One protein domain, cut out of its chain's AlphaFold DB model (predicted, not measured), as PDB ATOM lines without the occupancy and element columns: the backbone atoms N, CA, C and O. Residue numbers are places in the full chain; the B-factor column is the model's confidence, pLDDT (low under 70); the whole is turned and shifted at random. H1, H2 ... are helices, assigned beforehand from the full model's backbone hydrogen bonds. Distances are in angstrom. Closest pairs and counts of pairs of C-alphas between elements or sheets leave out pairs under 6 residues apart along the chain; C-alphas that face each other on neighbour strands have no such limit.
ATOM      1  N   SER A 272      27.720  38.169  32.783       83.38
ATOM      2  CA  SER A 272      28.982  38.166  33.534       83.38
ATOM      3  C   SER A 272      28.919  37.245  34.755       83.38
ATOM      4  O   SER A 272      29.856  36.494  35.021       83.38
ATOM      5  N   ARG A 273      27.773  37.214  35.444       86.69
ATOM      6  CA  ARG A 273      27.544  36.325  36.586       86.69
ATOM      7  C   ARG A 273      27.528  34.846  36.194       86.69
ATOM      8  O   ARG A 273      28.030  34.020  36.952       86.69
ATOM      9  N   LEU A 274      26.982  34.497  35.027       87.44
ATOM     10  CA  LEU A 274      27.024  33.116  34.544       87.44
ATOM     11  C   LEU A 274      28.458  32.675  34.257       87.44
ATOM     12  O   LEU A 274      28.816  31.552  34.598       87.44
ATOM     13  N   ASN A 275      29.287  33.560  33.702       80.75
ATOM     14  CA  ASN A 275      30.706  33.273  33.484       80.75
ATOM     15  C   ASN A 275      31.448  33.047  34.805       80.75
ATOM     16  O   ASN A 275      32.216  32.093  34.920       80.75
ATOM     17  N   GLU A 276      31.179  33.869  35.823       82.38
ATOM     18  CA  GLU A 276      31.713  33.656  37.174       82.38
ATOM     19  C   GLU A 276      31.288  32.289  37.725       82.38
ATOM     20  O   GLU A 276      32.124  31.518  38.195       82.38
ATOM     21  N   TRP A 277      30.005  31.940  37.611       88.06
ATOM     22  CA  TRP A 277      29.489  30.647  38.061       88.06
ATOM     23  C   TRP A 277      30.048  29.465  37.271       88.06
ATOM     24  O   TRP A 277      30.302  28.412  37.857       88.06
ATOM     25  N   SER A 278      30.263  29.631  35.967       83.25
ATOM     26  CA  SER A 278      30.915  28.638  35.116       83.25
ATOM     27  C   SER A 278      32.352  28.412  35.566       83.25
ATOM     28  O   SER A 278      32.788  27.269  35.659       83.25
ATOM     29  N   PHE A 279      33.086  29.478  35.881       77.12
ATOM     30  CA  PHE A 279      34.456  29.378  36.371       77.12
ATOM     31  C   PHE A 279      34.531  28.726  37.757       77.12
ATOM     32  O   PHE A 279      35.395  27.883  38.001       77.12
ATOM     33  N   GLU A 280      33.603  29.065  38.656       82.44
ATOM     34  CA  GLU A 280      33.452  28.372  39.937       82.44
ATOM     35  C   GLU A 280      33.173  26.873  39.746       82.44
ATOM     36  O   GLU A 280      33.718  26.054  40.483       82.44
ATOM     37  N   GLU A 281      32.333  26.505  38.771       85.56
ATOM     38  CA  GLU A 281      32.032  25.102  38.470       85.56
ATOM     39  C   GLU A 281      33.247  24.359  37.919       85.56
ATOM     40  O   GLU A 281      33.550  23.268  38.398       85.56
ATOM     41  N   THR A 282      33.984  24.968  36.986       79.81
ATOM     42  CA  THR A 282      35.241  24.414  36.464       79.81
ATOM     43  C   THR A 282      36.214  24.118  37.596       79.81
ATOM     44  O   THR A 282      36.698  22.995  37.722       79.81
ATOM     45  N   LYS A 283      36.440  25.094  38.481       81.50
ATOM     46  CA  LYS A 283      37.312  24.906  39.645       81.50
ATOM     47  C   LYS A 283      36.811  23.803  40.566       81.50
ATOM     48  O   LYS A 283      37.613  23.046  41.102       81.50
ATOM     49  N   ALA A 284      35.504  23.716  40.801       86.69
ATOM     50  CA  ALA A 284      34.953  22.664  41.647       86.69
ATOM     51  C   ALA A 284      35.174  21.272  41.035       86.69
ATOM     52  O   ALA A 284      35.575  20.351  41.747       86.69
ATOM     53  N   ALA A 285      34.978  21.139  39.722       85.50
ATOM     54  CA  ALA A 285      35.238  19.910  38.982       85.50
ATOM     55  C   ALA A 285      36.720  19.502  39.034       85.50
ATOM     56  O   ALA A 285      37.018  18.336  39.285       85.50
ATOM     57  N   GLU A 286      37.647  20.453  38.873       84.38
ATOM     58  CA  GLU A 286      39.097  20.211  38.967       84.38
ATOM     59  C   GLU A 286      39.513  19.699  40.354       84.38
ATOM     60  O   GLU A 286      40.237  18.708  40.457       84.38
ATOM     61  N   HIS A 287      39.019  20.320  41.432       88.31
ATOM     62  CA  HIS A 287      39.285  19.844  42.795       88.31
ATOM     63  C   HIS A 287      38.726  18.437  43.027       88.31
ATOM     64  O   HIS A 287      39.376  17.610  43.668       88.31
ATOM     65  N   TYR A 288      37.536  18.148  42.499       91.12
ATOM     66  CA  TYR A 288      36.946  16.824  42.633       91.12
ATOM     67  C   TYR A 288      37.716  15.758  41.854       91.12
ATOM     68  O   TYR A 288      37.999  14.697  42.407       91.12
ATOM     69  N   ALA A 289      38.114  16.051  40.615       88.38
ATOM     70  CA  ALA A 289      38.956  15.164  39.820       88.38
ATOM     71  C   ALA A 289      40.275  14.867  40.549       88.38
ATOM     72  O   ALA A 289      40.629  13.704  40.733       88.38
ATOM     73  N   LEU A 290      40.929  15.902  41.092       88.69
ATOM     74  CA  LEU A 290      42.139  15.744  41.898       88.69
ATOM     75  C   LEU A 290      41.906  14.858  43.132       88.69
ATOM     76  O   LEU A 290      42.751  14.022  43.463       88.69
ATOM     77  N   LEU A 291      40.777  15.023  43.827       93.31
ATOM     78  CA  LEU A 291      40.422  14.189  44.975       93.31
ATOM     79  C   LEU A 291      40.234  12.720  44.569       93.31
ATOM     80  O   LEU A 291      40.765  11.831  45.238       93.31
ATOM     81  N   VAL A 292      39.502  12.469  43.483       92.75
ATOM     82  CA  VAL A 292      39.247  11.121  42.956       92.75
ATOM     83  C   VAL A 292      40.547  10.457  42.504       92.75
ATOM     84  O   VAL A 292      40.780   9.297  42.843       92.75
ATOM     85  N   ASP A 293      41.432  11.181  41.823       90.19
ATOM     86  CA  ASP A 293      42.729  10.655  41.388       90.19
ATOM     87  C   ASP A 293      43.620  10.288  42.580       90.19
ATOM     88  O   ASP A 293      44.201   9.201  42.619       90.19
ATOM     89  N   ASN A 294      43.675  11.136  43.611       92.06
ATOM     90  CA  ASN A 294      44.410  10.829  44.841       92.06
ATOM     91  C   ASN A 294      43.821   9.629  45.589       92.06
ATOM     92  O   ASN A 294      44.567   8.773  46.072       92.06
ATOM     93  N   MET A 295      42.491   9.537  45.659       93.94
ATOM     94  CA  MET A 295      41.803   8.382  46.233       93.94
ATOM     95  C   MET A 295      42.165   7.100  45.469       93.94
ATOM     96  O   MET A 295      42.553   6.112  46.096       93.94
ATOM     97  N   ARG A 296      42.095   7.109  44.131       92.12
ATOM     98  CA  ARG A 296      42.440   5.955  43.279       92.12
ATOM     99  C   ARG A 296      43.906   5.556  43.438       92.12
ATOM    100  O   ARG A 296      44.205   4.378  43.621       92.12
ATOM    101  N   ASN A 297      44.819   6.524  43.474       90.31
ATOM    102  CA  ASN A 297      46.239   6.269  43.724       90.31
ATOM    103  C   ASN A 297      46.488   5.673  45.116       90.31
ATOM    104  O   ASN A 297      47.375   4.831  45.272       90.31
ATOM    105  N   ASN A 298      45.701   6.062  46.124       92.06
ATOM    106  CA  ASN A 298      45.780   5.467  47.454       92.06
ATOM    107  C   ASN A 298      45.242   4.032  47.499       92.06
ATOM    108  O   ASN A 298      45.866   3.176  48.126       92.06
ATOM    109  N   GLN A 299      44.133   3.761  46.807       89.25
ATOM    110  CA  GLN A 299      43.577   2.412  46.660       89.25
ATOM    111  C   GLN A 299      44.545   1.479  45.921       89.25
ATOM    112  O   GLN A 299      44.716   0.332  46.322       89.25
ATOM    113  N   ASN A 300      45.254   1.999  44.917       90.69
ATOM    114  CA  ASN A 300      46.273   1.272  44.157       90.69
ATOM    115  C   ASN A 300      47.654   1.256  44.843       90.69
ATOM    116  O   ASN A 300      48.657   0.947  44.200       90.69
ATOM    117  N   HIS A 301      47.740   1.641  46.124       84.38
ATOM    118  CA  HIS A 301      48.976   1.704  46.923       84.38
ATOM    119  C   HIS A 301      50.126   2.530  46.313       84.38
ATOM    120  O   HIS A 301      51.271   2.427  46.752       84.38
ATOM    121  N   SER A 302      49.825   3.380  45.333       71.00
ATOM    122  CA  SER A 302      50.796   4.214  44.620       71.00
ATOM    123  C   SER A 302      51.036   5.558  45.322       71.00
ATOM    124  O   SER A 302      52.059   6.199  45.100       71.00
ATOM    125  N   ALA A 303      50.120   5.975  46.207       84.12
ATOM    126  CA  ALA A 303      50.247   7.175  47.035       84.12
ATOM    127  C   ALA A 303      49.658   6.984  48.449       84.12
ATOM    128  O   ALA A 303      48.817   6.119  48.695       84.12
ATOM    129  N   GLY A 304      50.100   7.802  49.410       88.06
ATOM    130  CA  GLY A 304      49.548   7.831  50.774       88.06
ATOM    131  C   GLY A 304      48.290   8.704  50.910       88.06
ATOM    132  O   GLY A 304      47.776   9.226  49.931       88.06
ATOM    133  N   LEU A 305      47.812   8.896  52.147       92.69
ATOM    134  CA  LEU A 305      46.765   9.887  52.453       92.69
ATOM    135  C   LEU A 305      47.238  11.318  52.144       92.69
ATOM    136  O   LEU A 305      48.435  11.607  52.267       92.69
ATOM    137  N   LEU A 306      46.288  12.214  51.845       91.25
ATOM    138  CA  LEU A 306      46.549  13.628  51.549       91.25
ATOM    139  C   LEU A 306      47.267  14.336  52.712       91.25
ATOM    140  O   LEU A 306      47.017  14.060  53.893       91.25
ATOM    141  N   ARG A 307      48.146  15.287  52.376       87.50
ATOM    142  CA  ARG A 307      48.917  16.112  53.325       87.50
ATOM    143  C   ARG A 307      48.813  17.591  52.947       87.50
ATOM    144  O   ARG A 307      48.363  17.917  51.855       87.50
ATOM    145  N   SER A 308      49.205  18.492  53.846       78.56
ATOM    146  CA  SER A 308      49.300  19.920  53.511       78.56
ATOM    147  C   SER A 308      50.382  20.139  52.436       78.56
ATOM    148  O   SER A 308      51.438  19.507  52.538       78.56
ATOM    149  N   PRO A 309      50.157  21.016  51.439       84.31
ATOM    150  CA  PRO A 309      49.038  21.963  51.333       84.31
ATOM    151  C   PRO A 309      47.767  21.401  50.664       84.31
ATOM    152  O   PRO A 309      46.685  21.937  50.876       84.31
ATOM    153  N   GLU A 310      47.860  20.308  49.908       86.75
ATOM    154  CA  GLU A 310      46.763  19.756  49.086       86.75
ATOM    155  C   GLU A 310      45.514  19.398  49.904       86.75
ATOM    156  O   GLU A 310      44.391  19.714  49.512       86.75
ATOM    157  N   LEU A 311      45.704  18.793  51.082       90.88
ATOM    158  CA  LEU A 311      44.615  18.479  52.009       90.88
ATOM    159  C   LEU A 311      43.851  19.733  52.444       90.88
ATOM    160  O   LEU A 311      42.643  19.668  52.651       90.88
ATOM    161  N   GLU A 312      44.539  20.856  52.640       87.31
ATOM    162  CA  GLU A 312      43.901  22.094  53.091       87.31
ATOM    163  C   GLU A 312      43.059  22.700  51.973       87.31
ATOM    164  O   GLU A 312      41.911  23.058  52.224       87.31
ATOM    165  N   VAL A 313      43.580  22.696  50.743       83.06
ATOM    166  CA  VAL A 313      42.865  23.150  49.542       83.06
ATOM    167  C   VAL A 313      41.599  22.321  49.308       83.06
ATOM    168  O   VAL A 313      40.504  22.875  49.224       83.06
ATOM    169  N   LEU A 314      41.717  20.988  49.275       91.00
ATOM    170  CA  LEU A 314      40.574  20.099  49.034       91.00
ATOM    171  C   LEU A 314      39.561  20.117  50.187       91.00
ATOM    172  O   LEU A 314      38.357  20.036  49.954       91.00
ATOM    173  N   TRP A 315      40.022  20.258  51.433       91.06
ATOM    174  CA  TRP A 315      39.123  20.380  52.582       91.06
ATOM    175  C   TRP A 315      38.349  21.699  52.565       91.06
ATOM    176  O   TRP A 315      37.147  21.705  52.822       91.06
ATOM    177  N   GLN A 316      39.023  22.810  52.259       89.00
ATOM    178  CA  GLN A 316      38.379  24.114  52.137       89.00
ATOM    179  C   GLN A 316      37.332  24.096  51.021       89.00
ATOM    180  O   GLN A 316      36.190  24.485  51.253       89.00
ATOM    181  N   TRP A 317      37.692  23.563  49.851       90.56
ATOM    182  CA  TRP A 317      36.753  23.378  48.748       90.56
ATOM    183  C   TRP A 317      35.515  22.571  49.172       90.56
ATOM    184  O   TRP A 317      34.392  22.995  48.898       90.56
ATOM    185  N   TYR A 318      35.692  21.443  49.869       93.06
ATOM    186  CA  TYR A 318      34.580  20.602  50.329       93.06
ATOM    187  C   TYR A 318      33.633  21.342  51.292       93.06
ATOM    188  O   TYR A 318      32.413  21.254  51.145       93.06
ATOM    189  N   GLU A 319      34.177  22.110  52.241       90.00
ATOM    190  CA  GLU A 319      33.396  22.902  53.205       90.00
ATOM    191  C   GLU A 319      32.627  24.057  52.543       90.00
ATOM    192  O   GLU A 319      31.484  24.343  52.916       90.00
ATOM    193  N   GLU A 320      33.242  24.718  51.559       83.19
ATOM    194  CA  GLU A 320      32.664  25.869  50.857       83.19
ATOM    195  C   GLU A 320      31.604  25.455  49.831       83.19
ATOM    196  O   GLU A 320      30.535  26.061  49.764       83.19
ATOM    197  N   THR A 321      31.893  24.425  49.031       82.38
ATOM    198  CA  THR A 321      31.046  24.037  47.890       82.38
ATOM    199  C   THR A 321      29.983  23.007  48.242       82.38
ATOM    200  O   THR A 321      28.953  22.970  47.572       82.38
ATOM    201  N   LYS A 322      30.201  22.203  49.296       87.25
ATOM    202  CA  LYS A 322      29.285  21.148  49.771       87.25
ATOM    203  C   LYS A 322      28.723  20.299  48.617       87.25
ATOM    204  O   LYS A 322      27.505  20.250  48.428       87.25
ATOM    205  N   PRO A 323      29.602  19.657  47.825       88.38
ATOM    206  CA  PRO A 323      29.195  18.903  46.645       88.38
ATOM    207  C   PRO A 323      28.260  17.751  47.027       88.38
ATOM    208  O   PRO A 323      28.360  17.189  48.118       88.38
ATOM    209  N   THR A 324      27.358  17.375  46.120       87.00
ATOM    210  CA  THR A 324      26.420  16.258  46.314       87.00
ATOM    211  C   THR A 324      26.821  15.041  45.481       87.00
ATOM    212  O   THR A 324      27.531  15.152  44.480       87.00
ATOM    213  N   ALA A 325      26.308  13.860  45.841       88.00
ATOM    214  CA  ALA A 325      26.496  12.657  45.030       88.00
ATOM    215  C   ALA A 325      25.934  12.823  43.605       88.00
ATOM    216  O   ALA A 325      26.528  12.335  42.646       88.00
ATOM    217  N   SER A 326      24.812  13.537  43.457       84.62
ATOM    218  CA  SER A 326      24.212  13.861  42.157       84.62
ATOM    219  C   SER A 326      25.121  14.757  41.316       84.62
ATOM    220  O   SER A 326      25.314  14.482  40.136       84.62
ATOM    221  N   TRP A 327      25.729  15.777  41.930       87.44
ATOM    222  CA  TRP A 327      26.720  16.642  41.286       87.44
ATOM    223  C   TRP A 327      27.936  15.838  40.793       87.44
ATOM    224  O   TRP A 327      28.315  15.923  39.627       87.44
ATOM    225  N   ALA A 328      28.486  14.971  41.648       88.88
ATOM    226  CA  ALA A 328      29.686  14.186  41.362       88.88
ATOM    227  C   ALA A 328      29.531  13.161  40.223       88.88
ATOM    228  O   ALA A 328      30.515  12.825  39.562       88.88
ATOM    229  N   LYS A 329      28.309  12.678  39.945       85.44
ATOM    230  CA  LYS A 329      28.047  11.775  38.804       85.44
ATOM    231  C   LYS A 329      28.487  12.376  37.466       85.44
ATOM    232  O   LYS A 329      28.904  11.630  36.588       85.44
ATOM    233  N   ARG A 330      28.444  13.706  37.329       80.12
ATOM    234  CA  ARG A 330      28.854  14.438  36.117       80.12
ATOM    235  C   ARG A 330      30.365  14.393  35.874       80.12
ATOM    236  O   ARG A 330      30.801  14.559  34.743       80.12
ATOM    237  N   TYR A 331      31.146  14.151  36.927       81.56
ATOM    238  CA  TYR A 331      32.608  14.233  36.931       81.56
ATOM    239  C   TYR A 331      33.272  12.888  37.262       81.56
ATOM    240  O   TYR A 331      34.383  12.850  37.783       81.56
ATOM    241  N   GLY A 332      32.592  11.774  36.974       74.81
ATOM    242  CA  GLY A 332      33.162  10.427  37.093       74.81
ATOM    243  C   GLY A 332      32.687   9.594  38.286       74.81
ATOM    244  O   GLY A 332      33.127   8.456  38.414       74.81
ATOM    245  N   GLY A 333      31.764  10.093  39.122       78.19
ATOM    246  CA  GLY A 333      31.160   9.302  40.205       78.19
ATOM    247  C   GLY A 333      32.081   9.108  41.417       78.19
ATOM    248  O   GLY A 333      32.904   9.966  41.695       78.19
ATOM    249  N   ASP A 334      31.904   8.021  42.176       86.88
ATOM    250  CA  ASP A 334      32.703   7.651  43.369       86.88
ATOM    251  C   ASP A 334      32.603   8.577  44.601       86.88
ATOM    252  O   ASP A 334      33.428   8.503  45.513       86.88
ATOM    253  N   PHE A 335      31.553   9.400  44.681       92.62
ATOM    254  CA  PHE A 335      31.395  10.434  45.715       92.62
ATOM    255  C   PHE A 335      31.629   9.938  47.147       92.62
ATOM    256  O   PHE A 335      32.448  10.498  47.870       92.62
ATOM    257  N   ASN A 336      30.949   8.865  47.559       93.44
ATOM    258  CA  ASN A 336      31.046   8.367  48.935       93.44
ATOM    259  C   ASN A 336      32.478   7.935  49.288       93.44
ATOM    260  O   ASN A 336      32.976   8.277  50.358       93.44
ATOM    261  N   SER A 337      33.150   7.235  48.372       93.19
ATOM    262  CA  SER A 337      34.531   6.776  48.550       93.19
ATOM    263  C   SER A 337      35.517   7.946  48.589       93.19
ATOM    264  O   SER A 337      36.422   7.969  49.424       93.19
ATOM    265  N   ALA A 338      35.321   8.942  47.722       94.38
ATOM    266  CA  ALA A 338      36.161  10.133  47.658       94.38
ATOM    267  C   ALA A 338      36.063  10.967  48.948       94.38
ATOM    268  O   ALA A 338      37.083  11.400  49.494       94.38
ATOM    269  N   ILE A 339      34.848  11.151  49.474       94.94
ATOM    270  CA  ILE A 339      34.630  11.892  50.721       94.94
ATOM    271  C   ILE A 339      35.150  11.118  51.940       94.94
ATOM    272  O   ILE A 339      35.784  11.731  52.802       94.94
ATOM    273  N   ASP A 340      34.974   9.794  52.006       94.94
ATOM    274  CA  ASP A 340      35.566   8.973  53.076       94.94
ATOM    275  C   ASP A 340      37.100   9.097  53.093       94.94
ATOM    276  O   ASP A 340      37.712   9.361  54.135       94.94
ATOM    277  N   PHE A 341      37.736   9.032  51.919       95.56
ATOM    278  CA  PHE A 341      39.177   9.240  51.772       95.56
ATOM    279  C   PHE A 341      39.631  10.634  52.245       95.56
ATOM    280  O   PHE A 341      40.637  10.754  52.965       95.56
ATOM    281  N   LEU A 342      38.885  11.688  51.899       95.38
ATOM    282  CA  LEU A 342      39.165  13.056  52.345       95.38
ATOM    283  C   LEU A 342      39.061  13.186  53.874       95.38
ATOM    284  O   LEU A 342      39.968  13.719  54.524       95.38
ATOM    285  N   GLN A 343      37.992  12.649  54.467       94.88
ATOM    286  CA  GLN A 343      37.771  12.656  55.917       94.88
ATOM    287  C   GLN A 343      38.852  11.871  56.663       94.88
ATOM    288  O   GLN A 343      39.417  12.360  57.648       94.88
ATOM    289  N   LYS A 344      39.213  10.685  56.165       95.06
ATOM    290  CA  LYS A 344      40.300   9.866  56.714       95.06
ATOM    291  C   LYS A 344      41.636  10.607  56.686       95.06
ATOM    292  O   LYS A 344      42.376  10.590  57.680       95.06
ATOM    293  N   SER A 345      41.927  11.308  55.591       94.81
ATOM    294  CA  SER A 345      43.124  12.146  55.458       94.81
ATOM    295  C   SER A 345      43.131  13.293  56.477       94.81
ATOM    296  O   SER A 345      44.121  13.477  57.195       94.81
ATOM    297  N   LYS A 346      42.003  14.004  56.634       94.00
ATOM    298  CA  LYS A 346      41.848  15.093  57.612       94.00
ATOM    299  C   LYS A 346      42.035  14.626  59.052       94.00
ATOM    300  O   LYS A 346      42.804  15.232  59.802       94.00
ATOM    301  N   ASN A 347      41.376  13.533  59.426       93.00
ATOM    302  CA  ASN A 347      41.448  12.970  60.772       93.00
ATOM    303  C   ASN A 347      42.873  12.525  61.117       93.00
ATOM    304  O   ASN A 347      43.372  12.809  62.207       93.00
ATOM    305  N   THR A 348      43.570  11.914  60.156       91.50
ATOM    306  CA  THR A 348      44.969  11.502  60.324       91.50
ATOM    307  C   THR A 348      45.900  12.706  60.494       91.50
ATOM    308  O   THR A 348      46.777  12.690  61.360       91.50
ATOM    309  N   ALA A 349      45.712  13.773  59.711       88.81
ATOM    310  CA  ALA A 349      46.498  15.000  59.844       88.81
ATOM    311  C   ALA A 349      46.272  15.686  61.204       88.81
ATOM    312  O   ALA A 349      47.234  16.087  61.864       88.81
ATOM    313  N   LEU A 350      45.016  15.761  61.667       87.12
ATOM    314  CA  LEU A 350      44.675  16.295  62.988       87.12
ATOM    315  C   LEU A 350      45.292  15.466  64.118       87.12
ATOM    316  O   LEU A 350      45.835  16.038  65.063       87.12
ATOM    317  N   PHE A 351      45.250  14.135  64.012       88.56
ATOM    318  CA  PHE A 351      45.879  13.239  64.980       88.56
ATOM    319  C   PHE A 351      47.393  13.465  65.051       88.56
ATOM    320  O   PHE A 351      47.924  13.691  66.138       88.56
ATOM    321  N   LYS A 352      48.080  13.501  63.900       84.38
ATOM    322  CA  LYS A 352      49.524  13.778  63.840       84.38
ATOM    323  C   LYS A 352      49.868  15.136  64.444       84.38
ATOM    324  O   LYS A 352      50.794  15.215  65.242       84.38
ATOM    325  N   LYS A 353      49.096  16.183  64.134       83.31
ATOM    326  CA  LYS A 353      49.284  17.528  64.700       83.31
ATOM    327  C   LYS A 353      49.130  17.518  66.227       83.31
ATOM    328  O   LYS A 353      49.990  18.046  66.924       83.31
ATOM    329  N   ARG A 354      48.083  16.871  66.755       84.06
ATOM    330  CA  ARG A 354      47.858  16.722  68.207       84.06
ATOM    331  C   ARG A 354      48.976  15.935  68.892       84.06
ATOM    332  O   ARG A 354      49.438  16.360  69.943       84.06
ATOM    333  N   ALA A 355      49.439  14.841  68.288       79.56
ATOM    334  CA  ALA A 355      50.547  14.044  68.810       79.56
ATOM    335  C   ALA A 355      51.864  14.841  68.849       79.56
ATOM    336  O   ALA A 355      52.598  14.760  69.830       79.56
ATOM    337  N   LEU A 356      52.131  15.660  67.828       78.12
ATOM    338  CA  LEU A 356      53.311  16.528  67.761       78.12
ATOM    339  C   LEU A 356      53.278  17.615  68.850       78.12
ATOM    340  O   LEU A 356      54.280  17.833  69.522       78.12
ATOM    341  N   PHE A 357      52.114  18.234  69.093       75.44
ATOM    342  CA  PHE A 357      51.937  19.190  70.195       75.44
ATOM    343  C   PHE A 357      52.017  18.535  71.577       75.44
ATOM    344  O   PHE A 357      52.618  19.111  72.481       75.44
ATOM    345  N   ALA A 358      51.460  17.335  71.748       72.50
ATOM    346  CA  ALA A 358      51.587  16.582  72.993       72.50
ATOM    347  C   ALA A 358      53.052  16.201  73.266       72.50
ATOM    348  O   ALA A 358      53.541  16.404  74.374       72.50
ATOM    349  N   GLY A 359      53.780  15.735  72.246       69.06
ATOM    350  CA  GLY A 359      55.209  15.435  72.337       69.06
ATOM    351  C   GLY A 359      56.065  16.670  72.635       69.06
ATOM    352  O   GLY A 359      56.938  16.608  73.496       69.06
ATOM    353  N   ALA A 360      55.776  17.810  72.000       66.69
ATOM    354  CA  ALA A 360      56.439  19.082  72.295       66.69
ATOM    355  C   ALA A 360      56.145  19.573  73.724       66.69
ATOM    356  O   ALA A 360      57.051  20.046  74.408       66.69
ATOM    357  N   GLY A 361      54.907  19.409  74.201       67.56
ATOM    358  CA  GLY A 361      54.526  19.712  75.582       67.56
ATOM    359  C   GLY A 361      55.265  18.842  76.599       67.56
ATOM    360  O   GLY A 361      55.775  19.361  77.589       67.56
TER     361      GLY A 361
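What this domain is: This is residues 272 to 361 of the 655 residues of the protein "Tetratricopeptide repeat protein" of Methylococcaceae bacterium (UniProt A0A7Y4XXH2). Two long helices, H1 and H4, make a wide V: the first turns of H4 meet H1 well inside its second half, and the other ends of both helices stick out as free arms. The short helix H2 sits inside the V and packs on both legs, while the small helix H3 packs on H1 and the start of H4 outside the V. The printed part has 90 residues with four named helices, in the order H1, H2, H3, H4, and no named strand; the class is all helix. It is elongated, spanning 52 by 31 by 18 A, and only just loose, close to compact, with a radius of gyration of the C-alphas of 15.0 A.

How they stand to each other: H1, residues 272 to 299, touches H4, residues 335 to 361, about perpendicular at 74 degrees; the closest C-alphas, of Val 292 and Ala 338, are 5.7 A apart. H2, residues 310 to 321, touches H1 at a steep tilt of 47 degrees, opposite ways, closest at the C-alphas of His 287 and Leu 314, 6.4 A. H2 touches H4 with residues 311 to 315 alone, closest at the C-alphas of Leu 311 and Lys 346, 7.1 A. H3, residues 325 to 331, touches H1, about perpendicular at 90 degrees, closest at the C-alphas of Ala 285 and Tyr 331, 6.6 A. H2 and H3 are apart. In H1, H2 and H4 every O i to N i+4 pair is within hydrogen-bond range; H3 has 1 of 3, and 3 of 4 O i to N i+3 pairs.

Where its parts are: H1 is 40.8 A long from C-alpha 272 at (28.982, 38.166, 33.534). H4 is 38.9 A long and ends with C-alpha 361 at (54.526, 19.712, 75.582). H2 measures 16.3 A and H3 10.3 A.

The domain as a whole: Residues 272 to 279 and 350 to 361 stand free. The printed part has no cut and no long link. Residues 359 to 361 are under pLDDT 70.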